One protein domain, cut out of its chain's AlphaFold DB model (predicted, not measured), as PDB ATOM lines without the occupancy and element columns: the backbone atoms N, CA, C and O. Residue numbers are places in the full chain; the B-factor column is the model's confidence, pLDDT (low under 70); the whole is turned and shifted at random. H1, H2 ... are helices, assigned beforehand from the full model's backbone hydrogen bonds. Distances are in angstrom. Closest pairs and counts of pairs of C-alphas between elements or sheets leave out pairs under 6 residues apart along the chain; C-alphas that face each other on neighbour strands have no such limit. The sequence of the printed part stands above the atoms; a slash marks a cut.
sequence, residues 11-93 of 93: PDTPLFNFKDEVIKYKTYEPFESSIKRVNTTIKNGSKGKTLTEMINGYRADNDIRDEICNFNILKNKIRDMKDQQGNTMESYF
ATOM      1  N   PRO A  11     311.697 213.791 200.815       86.54
ATOM      2  CA  PRO A  11     312.823 214.426 200.131       86.54
ATOM      3  C   PRO A  11     312.408 215.756 199.484       86.54
ATOM      4  O   PRO A  11     311.221 215.990 199.250       86.54
ATOM      5  N   ASP A  12     313.381 216.633 199.241       85.21
ATOM      6  CA  ASP A  12     313.189 217.953 198.613       85.21
ATOM      7  C   ASP A  12     312.281 218.919 199.394       85.21
ATOM      8  O   ASP A  12     311.750 219.894 198.860       85.21
ATOM      9  N   THR A  13     312.123 218.685 200.699       84.26
ATOM     10  CA  THR A  13     311.449 219.616 201.610       84.26
ATOM     11  C   THR A  13     312.463 220.416 202.431       84.26
ATOM     12  O   THR A  13     313.552 219.916 202.730       84.26
ATOM     13  N   PRO A  14     312.116 221.634 202.901       84.54
ATOM     14  CA  PRO A  14     313.010 222.426 203.748       84.54
ATOM     15  C   PRO A  14     313.489 221.695 205.009       84.54
ATOM     16  O   PRO A  14     314.607 221.925 205.468       84.54
ATOM     17  N   LEU A  15     312.658 220.808 205.568       84.78
ATOM     18  CA  LEU A  15     313.032 219.987 206.718       84.78
ATOM     19  C   LEU A  15     314.074 218.924 206.353       84.78
ATOM     20  O   LEU A  15     314.957 218.633 207.158       84.78
ATOM     21  N   PHE A  16     313.992 218.362 205.146       85.98
ATOM     22  CA  PHE A  16     314.976 217.401 204.663       85.98
ATOM     23  C   PHE A  16     316.316 218.078 204.353       85.98
ATOM     24  O   PHE A  16     317.349 217.581 204.784       85.98
ATOM     25  N   ASN A  17     316.313 219.265 203.740       83.69
ATOM     26  CA  ASN A  17     317.550 220.026 203.498       83.69
ATOM     27  C   ASN A  17     318.270 220.383 204.810       83.69
ATOM     28  O   ASN A  17     319.497 220.384 204.887       83.69
ATOM     29  N   PHE A  18     317.509 220.630 205.880       84.47
ATOM     30  CA  PHE A  18     318.073 220.916 207.197       84.47
ATOM     31  C   PHE A  18     318.853 219.732 207.794       84.47
ATOM     32  O   PHE A  18     319.834 219.932 208.512       84.47
ATOM     33  N   LYS A  19     318.467 218.486 207.486       86.18
ATOM     34  CA  LYS A  19     319.244 217.307 207.901       86.18
ATOM     35  C   LYS A  19     320.672 217.387 207.360       86.18
ATOM     36  O   LYS A  19     321.596 217.050 208.099       86.18
ATOM     37  N   ASP A  20     320.853 217.805 206.112       84.88
ATOM     38  CA  ASP A  20     322.175 217.816 205.483       84.88
ATOM     39  C   ASP A  20     323.089 218.860 206.136       84.88
ATOM     40  O   ASP A  20     324.262 218.578 206.387       84.88
ATOM     41  N   GLU A  21     322.539 220.011 206.539       84.45
ATOM     42  CA  GLU A  21     323.254 220.997 207.359       84.45
ATOM     43  C   GLU A  21     323.688 220.402 208.709       84.45
ATOM     44  O   GLU A  21     324.859 220.493 209.081       84.45
ATOM     45  N   VAL A  22     322.779 219.735 209.429       82.98
ATOM     46  CA  VAL A  22     323.098 219.115 210.730       82.98
ATOM     47  C   VAL A  22     324.177 218.039 210.590       82.98
ATOM     48  O   VAL A  22     325.080 217.965 211.422       82.98
ATOM     49  N   ILE A  23     324.117 217.217 209.539       85.50
ATOM     50  CA  ILE A  23     325.125 216.177 209.282       85.50
ATOM     51  C   ILE A  23     326.482 216.810 208.966       85.50
ATOM     52  O   ILE A  23     327.498 216.362 209.505       85.50
ATOM     53  N   LYS A  24     326.501 217.852 208.127       88.57
ATOM     54  CA  LYS A  24     327.726 218.557 207.735       88.57
ATOM     55  C   LYS A  24     328.464 219.137 208.942       88.57
ATOM     56  O   LYS A  24     329.688 219.068 208.991       88.57
ATOM     57  N   TYR A  25     327.732 219.662 209.924       87.19
ATOM     58  CA  TYR A  25     328.305 220.310 211.105       87.19
ATOM     59  C   TYR A  25     328.274 219.442 212.373       87.19
ATOM     60  O   TYR A  25     328.420 219.965 213.472       87.19
ATOM     61  N   LYS A  26     328.135 218.113 212.252       85.60
ATOM     62  CA  LYS A  26     327.949 217.201 213.401       85.60
ATOM     63  C   LYS A  26     329.054 217.234 214.469       85.60
ATOM     64  O   LYS A  26     328.817 216.801 215.589       85.60
ATOM     65  N   THR A  27     330.265 217.669 214.115       89.48
ATOM     66  CA  THR A  27     331.421 217.767 215.026       89.48
ATOM     67  C   THR A  27     331.590 219.158 215.635       89.48
ATOM     68  O   THR A  27     332.495 219.358 216.439       89.48
ATOM     69  N   TYR A  28     330.767 220.125 215.230       89.79
ATOM     70  CA  TYR A  28     330.805 221.495 215.723       89.79
ATOM     71  C   TYR A  28     329.751 221.702 216.803       89.79
ATOM     72  O   TYR A  28     328.750 220.986 216.884       89.79
ATOM     73  N   GLU A  29     329.960 222.729 217.620       89.40
ATOM     74  CA  GLU A  29     328.918 223.203 218.513       89.40
ATOM     75  C   GLU A  29     327.699 223.680 217.695       89.40
ATOM     76  O   GLU A  29     327.877 224.381 216.694       89.40
ATOM     77  N   PRO A  30     326.459 223.313 218.072       89.29
ATOM     78  CA  PRO A  30     325.302 223.672 217.264       89.29
ATOM     79  C   PRO A  30     325.081 225.189 217.239       89.29
ATOM     80  O   PRO A  30     324.979 225.830 218.287       89.29
ATOM     81  N   PHE A  31     324.954 225.751 216.035       90.14
ATOM     82  CA  PHE A  31     324.686 227.175 215.831       90.14
ATOM     83  C   PHE A  31     323.343 227.590 216.436       90.14
ATOM     84  O   PHE A  31     322.335 226.902 216.253       90.14
ATOM     85  N   GLU A  32     323.294 228.758 217.084       92.06
ATOM     86  CA  GLU A  32     322.064 229.246 217.717       92.06
ATOM     87  C   GLU A  32     320.898 229.364 216.732       92.06
ATOM     88  O   GLU A  32     319.776 228.975 217.049       92.06
ATOM     89  N   SER A  33     321.160 229.846 215.513       89.97
ATOM     90  CA  SER A  33     320.157 229.953 214.448       89.97
ATOM     91  C   SER A  33     319.535 228.595 214.112       89.97
ATOM     92  O   SER A  33     318.312 228.487 213.998       89.97
ATOM     93  N   SER A  34     320.352 227.543 214.034       90.32
ATOM     94  CA  SER A  34     319.894 226.173 213.805       90.32
ATOM     95  C   SER A  34     319.080 225.643 214.985       90.32
ATOM     96  O   SER A  34     318.015 225.066 214.767       90.32
ATOM     97  N   ILE A  35     319.515 225.886 216.228       92.88
ATOM     98  CA  ILE A  35     318.758 225.488 217.430       92.88
ATOM     99  C   ILE A  35     317.385 226.180 217.445       92.88
ATOM    100  O   ILE A  35     316.363 225.502 217.575       92.88
ATOM    101  N   LYS A  36     317.336 227.508 217.249       92.86
ATOM    102  CA  LYS A  36     316.085 228.289 217.222       92.86
ATOM    103  C   LYS A  36     315.144 227.811 216.119       92.86
ATOM    104  O   LYS A  36     313.942 227.668 216.361       92.86
ATOM    105  N   ARG A  37     315.682 227.524 214.929       90.59
ATOM    106  CA  ARG A  37     314.909 227.000 213.799       90.59
ATOM    107  C   ARG A  37     314.269 225.658 214.146       90.59
ATOM    108  O   ARG A  37     313.055 225.537 214.020       90.59
ATOM    109  N   VAL A  38     315.040 224.691 214.651       91.06
ATOM    110  CA  VAL A  38     314.515 223.364 215.033       91.06
ATOM    111  C   VAL A  38     313.472 223.471 216.135       91.06
ATOM    112  O   VAL A  38     312.402 222.880 216.012       91.06
ATOM    113  N   ASN A  39     313.748 224.255 217.176       93.79
ATOM    114  CA  ASN A  39     312.815 224.456 218.279       93.79
ATOM    115  C   ASN A  39     311.477 225.029 217.797       93.79
ATOM    116  O   ASN A  39     310.417 224.532 218.165       93.79
ATOM    117  N   THR A  40     311.527 226.033 216.916       91.98
ATOM    118  CA  THR A  40     310.333 226.643 216.310       91.98
ATOM    119  C   THR A  40     309.582 225.648 215.432       91.98
ATOM    120  O   THR A  40     308.357 225.558 215.490       91.98
ATOM    121  N   THR A  41     310.311 224.864 214.637       91.84
ATOM    122  CA  THR A  41     309.734 223.802 213.819       91.84
ATOM    123  C   THR A  41     309.000 222.774 214.687       91.84
ATOM    124  O   THR A  41     307.860 222.439 214.368       91.84
ATOM    125  N   ILE A  42     309.582 222.331 215.810       94.85
ATOM    126  CA  ILE A  42     308.911 221.419 216.750       94.85
ATOM    127  C   ILE A  42     307.682 222.081 217.358       94.85
ATOM    128  O   ILE A  42     306.598 221.511 217.269       94.85
ATOM    129  N   LYS A  43     307.820 223.287 217.920       94.59
ATOM    130  CA  LYS A  43     306.710 224.040 218.521       94.59
ATOM    131  C   LYS A  43     305.496 224.102 217.592       94.59
ATOM    132  O   LYS A  43     304.385 223.780 218.004       94.59
ATOM    133  N   ASN A  44     305.723 224.456 216.328       92.17
ATOM    134  CA  ASN A  44     304.651 224.634 215.352       92.17
ATOM    135  C   ASN A  44     304.074 223.298 214.847       92.17
ATOM    136  O   ASN A  44     302.880 223.218 214.574       92.17
ATOM    137  N   GLY A  45     304.899 222.253 214.712       90.97
ATOM    138  CA  GLY A  45     304.480 220.966 214.140       90.97
ATOM    139  C   GLY A  45     303.940 219.940 215.145       90.97
ATOM    140  O   GLY A  45     303.272 218.988 214.753       90.97
ATOM    141  N   SER A  46     304.215 220.106 216.437       91.79
ATOM    142  CA  SER A  46     303.964 219.089 217.476       91.79
ATOM    143  C   SER A  46     302.637 219.225 218.225       91.79
ATOM    144  O   SER A  46     302.336 218.392 219.081       91.79
ATOM    145  N   LYS A  47     301.848 220.274 217.947       89.32
ATOM    146  CA  LYS A  47     300.646 220.635 218.728       89.32
ATOM    147  C   LYS A  47     300.946 220.827 220.227       89.32
ATOM    148  O   LYS A  47     300.174 220.389 221.075       89.32
ATOM    149  N   GLY A  48     302.073 221.469 220.537       90.22
ATOM    150  CA  GLY A  48     302.475 221.811 221.906       90.22
ATOM    151  C   GLY A  48     303.290 220.742 222.636       90.22
ATOM    152  O   GLY A  48     303.638 220.957 223.789       90.22
ATOM    153  N   LYS A  49     303.618 219.617 221.987       95.15
ATOM    154  CA  LYS A  49     304.472 218.575 222.572       95.15
ATOM    155  C   LYS A  49     305.951 218.838 222.301       95.15
ATOM    156  O   LYS A  49     306.354 219.233 221.210       95.15
ATOM    157  N   THR A  50     306.792 218.529 223.268       95.85
ATOM    158  CA  THR A  50     308.237 218.467 223.067       95.85
ATOM    159  C   THR A  50     308.622 217.277 222.181       95.85
ATOM    160  O   THR A  50     307.889 216.290 222.050       95.85
ATOM    161  N   LEU A  51     309.805 217.339 221.572       95.36
ATOM    162  CA  LEU A  51     310.360 216.229 220.805       95.36
ATOM    163  C   LEU A  51     310.552 214.986 221.682       95.36
ATOM    164  O   LEU A  51     310.230 213.881 221.248       95.36
ATOM    165  N   THR A  52     310.998 215.170 222.925       94.32
ATOM    166  CA  THR A  52     311.100 214.105 223.927       94.32
ATOM    167  C   THR A  52     309.752 213.409 224.153       94.32
ATOM    168  O   THR A  52     309.688 212.182 224.106       94.32
ATOM    169  N   GLU A  53     308.661 214.158 224.342       94.14
ATOM    170  CA  GLU A  53     307.322 213.573 224.519       94.14
ATOM    171  C   GLU A  53     306.845 212.826 223.275       94.14
ATOM    172  O   GLU A  53     306.280 211.738 223.392       94.14
ATOM    173  N   MET A  54     307.090 213.380 222.081       93.80
ATOM    174  CA  MET A  54     306.754 212.694 220.833       93.80
ATOM    175  C   MET A  54     307.497 211.359 220.724       93.80
ATOM    176  O   MET A  54     306.860 210.347 220.453       93.80
ATOM    177  N   ILE A  55     308.808 211.329 220.986       93.66
ATOM    178  CA  ILE A  55     309.621 210.101 220.935       93.66
ATOM    179  C   ILE A  55     309.184 209.097 222.006       93.66
ATOM    180  O   ILE A  55     309.085 207.906 221.717       93.66
ATOM    181  N   ASN A  56     308.881 209.557 223.222       91.49
ATOM    182  CA  ASN A  56     308.416 208.683 224.299       91.49
ATOM    183  C   ASN A  56     307.105 207.968 223.944       91.49
ATOM    184  O   ASN A  56     306.916 206.832 224.368       91.49
ATOM    185  N   GLY A  57     306.246 208.572 223.116       91.27
ATOM    186  CA  GLY A  57     305.075 207.888 222.562       91.27
ATOM    187  C   GLY A  57     305.431 206.653 221.726       91.27
ATOM    188  O   GLY A  57     304.727 205.656 221.798       91.27
ATOM    189  N   TYR A  58     306.548 206.682 220.991       89.50
ATOM    190  CA  TYR A  58     307.017 205.548 220.184       89.50
ATOM    191  C   TYR A  58     307.826 204.523 220.980       89.50
ATOM    192  O   TYR A  58     307.909 203.370 220.560       89.50
ATOM    193  N   ARG A  59     308.410 204.907 222.124       89.59
ATOM    194  CA  ARG A  59     309.151 203.978 222.999       89.59
ATOM    195  C   ARG A  59     308.297 202.823 223.504       89.59
ATOM    196  O   ARG A  59     308.845 201.767 223.784       89.59
ATOM    197  N   ALA A  60     306.984 203.016 223.624       85.41
ATOM    198  CA  ALA A  60     306.074 201.957 224.053       85.41
ATOM    199  C   ALA A  60     306.152 200.721 223.139       85.41
ATOM    200  O   ALA A  60     306.059 199.597 223.621       85.41
ATOM    201  N   ASP A  61     306.400 200.943 221.847       89.59
ATOM    202  CA  ASP A  61     306.389 199.902 220.819       89.59
ATOM    203  C   ASP A  61     307.779 199.647 220.204       89.59
ATOM    204  O   ASP A  61     307.905 198.860 219.267       89.59
ATOM    205  N   ASN A  62     308.830 200.337 220.671       88.73
ATOM    206  CA  ASN A  62     310.160 200.307 220.053       88.73
ATOM    207  C   ASN A  62     311.290 200.389 221.088       88.73
ATOM    208  O   ASN A  62     311.249 201.213 222.001       88.73
ATOM    209  N   ASP A  63     312.367 199.631 220.864       89.85
ATOM    210  CA  ASP A  63     313.595 199.713 221.666       89.85
ATOM    211  C   ASP A  63     314.466 200.908 221.233       89.85
ATOM    212  O   ASP A  63     315.380 200.812 220.407       89.85
ATOM    213  N   ILE A  64     314.115 202.089 221.745       89.90
ATOM    214  CA  ILE A  64     314.824 203.341 221.471       89.90
ATOM    215  C   ILE A  64     315.803 203.618 222.613       89.90
ATOM    216  O   ILE A  64     315.399 203.933 223.733       89.90
ATOM    217  N   ARG A  65     317.102 203.583 222.298       87.96
ATOM    218  CA  ARG A  65     318.180 203.877 223.255       87.96
ATOM    219  C   ARG A  65     318.138 205.332 223.731       87.96
ATOM    220  O   ARG A  65     317.984 206.259 222.934       87.96
ATOM    221  N   ASP A  66     318.360 205.551 225.023       86.40
ATOM    222  CA  ASP A  66     318.374 206.898 225.617       86.40
ATOM    223  C   ASP A  66     319.459 207.800 225.029       86.40
ATOM    224  O   ASP A  66     319.251 208.997 224.825       86.40
ATOM    225  N   GLU A  67     320.603 207.207 224.695       84.95
ATOM    226  CA  GLU A  67     321.781 207.881 224.147       84.95
ATOM    227  C   GLU A  67     321.447 208.712 222.897       84.95
ATOM    228  O   GLU A  67     321.945 209.824 222.724       84.95
ATOM    229  N   ILE A  68     320.574 208.185 222.029       84.61
ATOM    230  CA  ILE A  68     320.198 208.813 220.752       84.61
ATOM    231  C   ILE A  68     319.059 209.838 220.900       84.61
ATOM    232  O   ILE A  68     318.686 210.499 219.924       84.61
ATOM    233  N   CYS A  69     318.512 209.975 222.112       88.05
ATOM    234  CA  CYS A  69     317.423 210.889 222.465       88.05
ATOM    235  C   CYS A  69     317.825 211.898 223.550       88.05
ATOM    236  O   CYS A  69     316.963 212.520 224.171       88.05
ATOM    237  N   ASN A  70     319.126 212.075 223.794       89.84
ATOM    238  CA  ASN A  70     319.606 213.057 224.754       89.84
ATOM    239  C   ASN A  70     319.728 214.442 224.103       89.84
ATOM    240  O   ASN A  70     320.664 214.723 223.354       89.84
ATOM    241  N   PHE A  71     318.789 215.327 224.433       92.36
ATOM    242  CA  PHE A  71     318.770 216.708 223.945       92.36
ATOM    243  C   PHE A  71     319.200 217.737 224.998       92.36
ATOM    244  O   PHE A  71     318.957 218.926 224.808       92.36
ATOM    245  N   ASN A  72     319.848 217.329 226.097       92.35
ATOM    246  CA  ASN A  72     320.172 218.229 227.214       92.35
ATOM    247  C   ASN A  72     321.016 219.435 226.785       92.35
ATOM    248  O   ASN A  72     320.746 220.554 227.211       92.35
ATOM    249  N   ILE A  73     321.987 219.232 225.887       91.11
ATOM    250  CA  ILE A  73     322.804 220.328 225.342       91.11
ATOM    251  C   ILE A  73     321.919 221.358 224.628       91.11
ATOM    252  O   ILE A  73     322.071 222.557 224.848       91.11
ATOM    253  N   LEU A  74     320.963 220.903 223.813       94.16
ATOM    254  CA  LEU A  74     320.054 221.781 223.071       94.16
ATOM    255  C   LEU A  74     319.063 222.485 224.007       94.16
ATOM    256  O   LEU A  74     318.838 223.686 223.853       94.16
ATOM    257  N   LYS A  75     318.523 221.764 225.000       95.29
ATOM    258  CA  LYS A  75     317.636 222.302 226.047       95.29
ATOM    259  C   LYS A  75     318.310 223.412 226.845       95.29
ATOM    260  O   LYS A  75     317.730 224.481 227.018       95.29
ATOM    261  N   ASN A  76     319.546 223.180 227.280       93.44
ATOM    262  CA  ASN A  76     320.311 224.162 228.038       93.44
ATOM    263  C   ASN A  76     320.620 225.387 227.178       93.44
ATOM    264  O   ASN A  76     320.283 226.500 227.569       93.44
ATOM    265  N   LYS A  77     321.143 225.175 225.963       94.81
ATOM    266  CA  LYS A  77     321.459 226.271 225.044       94.81
ATOM    267  C   LYS A  77     320.256 227.158 224.757       94.81
ATOM    268  O   LYS A  77     320.397 228.371 224.798       94.81
ATOM    269  N   ILE A  78     319.083 226.587 224.476       95.26
ATOM    270  CA  ILE A  78     317.919 227.417 224.146       95.26
ATOM    271  C   ILE A  78     317.355 228.168 225.351       95.26
ATOM    272  O   ILE A  78     316.880 229.288 225.188       95.26
ATOM    273  N   ARG A  79     317.452 227.600 226.558       91.65
ATOM    274  CA  ARG A  79     317.040 228.283 227.790       91.65
ATOM    275  C   ARG A  79     317.886 229.528 228.068       91.65
ATOM    276  O   ARG A  79     317.387 230.482 228.657       91.65
ATOM    277  N   ASP A  80     319.138 229.535 227.628       92.06
ATOM    278  CA  ASP A  80     320.025 230.689 227.786       92.06
ATOM    279  C   ASP A  80     319.815 231.738 226.671       92.06
ATOM    280  O   ASP A  80     320.258 232.881 226.789       92.06
ATOM    281  N   MET A  81     319.080 231.391 225.605       94.28
ATOM    282  CA  MET A  81     318.768 232.299 224.500       94.28
ATOM    283  C   MET A  81     317.577 233.208 224.797       94.28
ATOM    284  O   MET A  81     316.596 232.829 225.443       94.28
ATOM    285  N   LYS A  82     317.635 234.406 224.206       91.96
ATOM    286  CA  LYS A  82     316.530 235.364 224.171       91.96
ATOM    287  C   LYS A  82     315.866 235.426 222.798       91.96
ATOM    288  O   LYS A  82     316.523 235.268 221.756       91.96
ATOM    289  N   ASP A  83     314.555 235.637 222.807       87.77
ATOM    290  CA  ASP A  83     313.802 236.020 221.618       87.77
ATOM    291  C   ASP A  83     314.025 237.505 221.272       87.77
ATOM    292  O   ASP A  83     314.790 238.216 221.926       87.77
ATOM    293  N   GLN A  84     313.363 237.983 220.218       87.26
ATOM    294  CA  GLN A  84     313.487 239.375 219.770       87.26
ATOM    295  C   GLN A  84     312.936 240.398 220.779       87.26
ATOM    296  O   GLN A  84     313.251 241.578 220.667       87.26
ATOM    297  N   GLN A  85     312.122 239.965 221.744       91.69
ATOM    298  CA  GLN A  85     311.537 240.797 222.799       91.69
ATOM    299  C   GLN A  85     312.325 240.702 224.117       91.69
ATOM    300  O   GLN A  85     311.955 241.340 225.099       91.69
ATOM    301  N   GLY A  86     313.417 239.929 224.152       91.87
ATOM    302  CA  GLY A  86     314.233 239.728 225.350       91.87
ATOM    303  C   GLY A  86     313.705 238.647 226.299       91.87
ATOM    304  O   GLY A  86     314.275 238.455 227.379       91.87
ATOM    305  N   ASN A  87     312.660 237.906 225.919       93.06
ATOM    306  CA  ASN A  87     312.127 236.821 226.739       93.06
ATOM    307  C   ASN A  87     312.976 235.561 226.584       93.06
ATOM    308  O   ASN A  87     313.535 235.285 225.521       93.06
ATOM    309  N   THR A  88     313.062 234.775 227.655       93.28
ATOM    310  CA  THR A  88     313.682 233.449 227.592       93.28
ATOM    311  C   THR A  88     312.880 232.540 226.668       93.28
ATOM    312  O   THR A  88     311.654 232.480 226.761       93.28
ATOM    313  N   MET A  89     313.570 231.810 225.797       93.90
ATOM    314  CA  MET A  89     312.916 230.871 224.893       93.90
ATOM    315  C   MET A  89     312.558 229.565 225.610       93.90
ATOM    316  O   MET A  89     313.390 228.944 226.271       93.90
ATOM    317  N   GLU A  90     311.315 229.117 225.437       94.23
ATOM    318  CA  GLU A  90     310.880 227.791 225.874       94.23
ATOM    319  C   GLU A  90     311.474 226.700 224.971       94.23
ATOM    320  O   GLU A  90     311.538 226.837 223.741       94.23
ATOM    321  N   SER A  91     311.903 225.605 225.596       95.61
ATOM    322  CA  SER A  91     312.468 224.454 224.904       95.61
ATOM    323  C   SER A  91     311.386 223.450 224.519       95.61
ATOM    324  O   SER A  91     310.648 222.972 225.370       95.61
ATOM    325  N   TYR A  92     311.358 223.081 223.243       96.16
ATOM    326  CA  TYR A  92     310.501 222.042 222.678       96.16
ATOM    327  C   TYR A  92     311.299 220.781 222.307       96.16
ATOM    328  O   TYR A  92     310.809 219.946 221.552       96.16
ATOM    329  N   PHE A  93     312.529 220.626 222.801       95.12
ATOM    330  CA  PHE A  93     313.326 219.409 222.603       95.12
ATOM    331  C   PHE A  93     312.910 218.277 223.550       95.12
ATOM    332  O   PHE A  93     312.456 218.546 224.678       95.12
TER     333      PHE A  93
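What this domain is: This is residues 11 to 93 of the 93 residues of an uncharacterized protein of Streptococcus pneumoniae (strain ATCC BAA-255 / R6) (UniProt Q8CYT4). The longest helix, H2, lies between H1 on one side and, on the other, a loose flat layer made of H3, H4, H5 and the closing stretch of residues 81 to 93. In that layer H3 and the turn near Gln 85 lie toward opposite ends of the long axis, and the chain's last residue, Phe 93, comes back to the middle. The printed part has 83 residues with five named helices, in the order H1 to H5, and no named strand; the class is all helix. It is compact by its radius of gyration of the C-alphas, 13.6 A, with an elongated outline of 41 by 26 by 24 A.

How they stand to each other: H2, residues 32 to 45, touches H5, residues 72 to 80, with residues 32 to 36 alone; they are about perpendicular at 81 degrees, and the closest C-alphas, of Ile 35 and Leu 74, are 6.9 A apart. H3, residues 51 to 59, is close to H2 but not clearly touching, with C-alphas 42 and 51 at 6.7 A, a steep tilt of 57 degrees, the same way. H4, residues 66 to 69, is close to H3 but not clearly touching; the closest C-alphas, of Thr 52 and Cys 69, are 7.2 A apart. H1, residues 14 to 24, and H2 are near each other, with 7 pairs of C-alphas within 10 A. H3 and H5 are apart. Every O i to N i+4 pair is within hydrogen-bond range in H2 and H5, against 5 of 7 in H1 and 4 of 5 in H3; H4 is too short for such a pair.

Where its parts are: H2 is 19.8 A long from C-alpha 32 at (322.064, 229.246, 217.717). H1 begins at C-alpha 14, (313.010, 222.426, 203.748), and is 15.7 A long; H3 and H5 are 12.5 A each. H5 ends at C-alpha 80, (320.025, 230.689, 227.786).

The domain as a whole: The C-alphas farthest apart, of Asp 61 and Gln 85, are 41.3 A apart. Residues 23 to 28, and 57 to 63, of which 57 to 59 belong to H3, stand free. No link is long, the printed part has no cut, and no printed residue is under 70 in pLDDT.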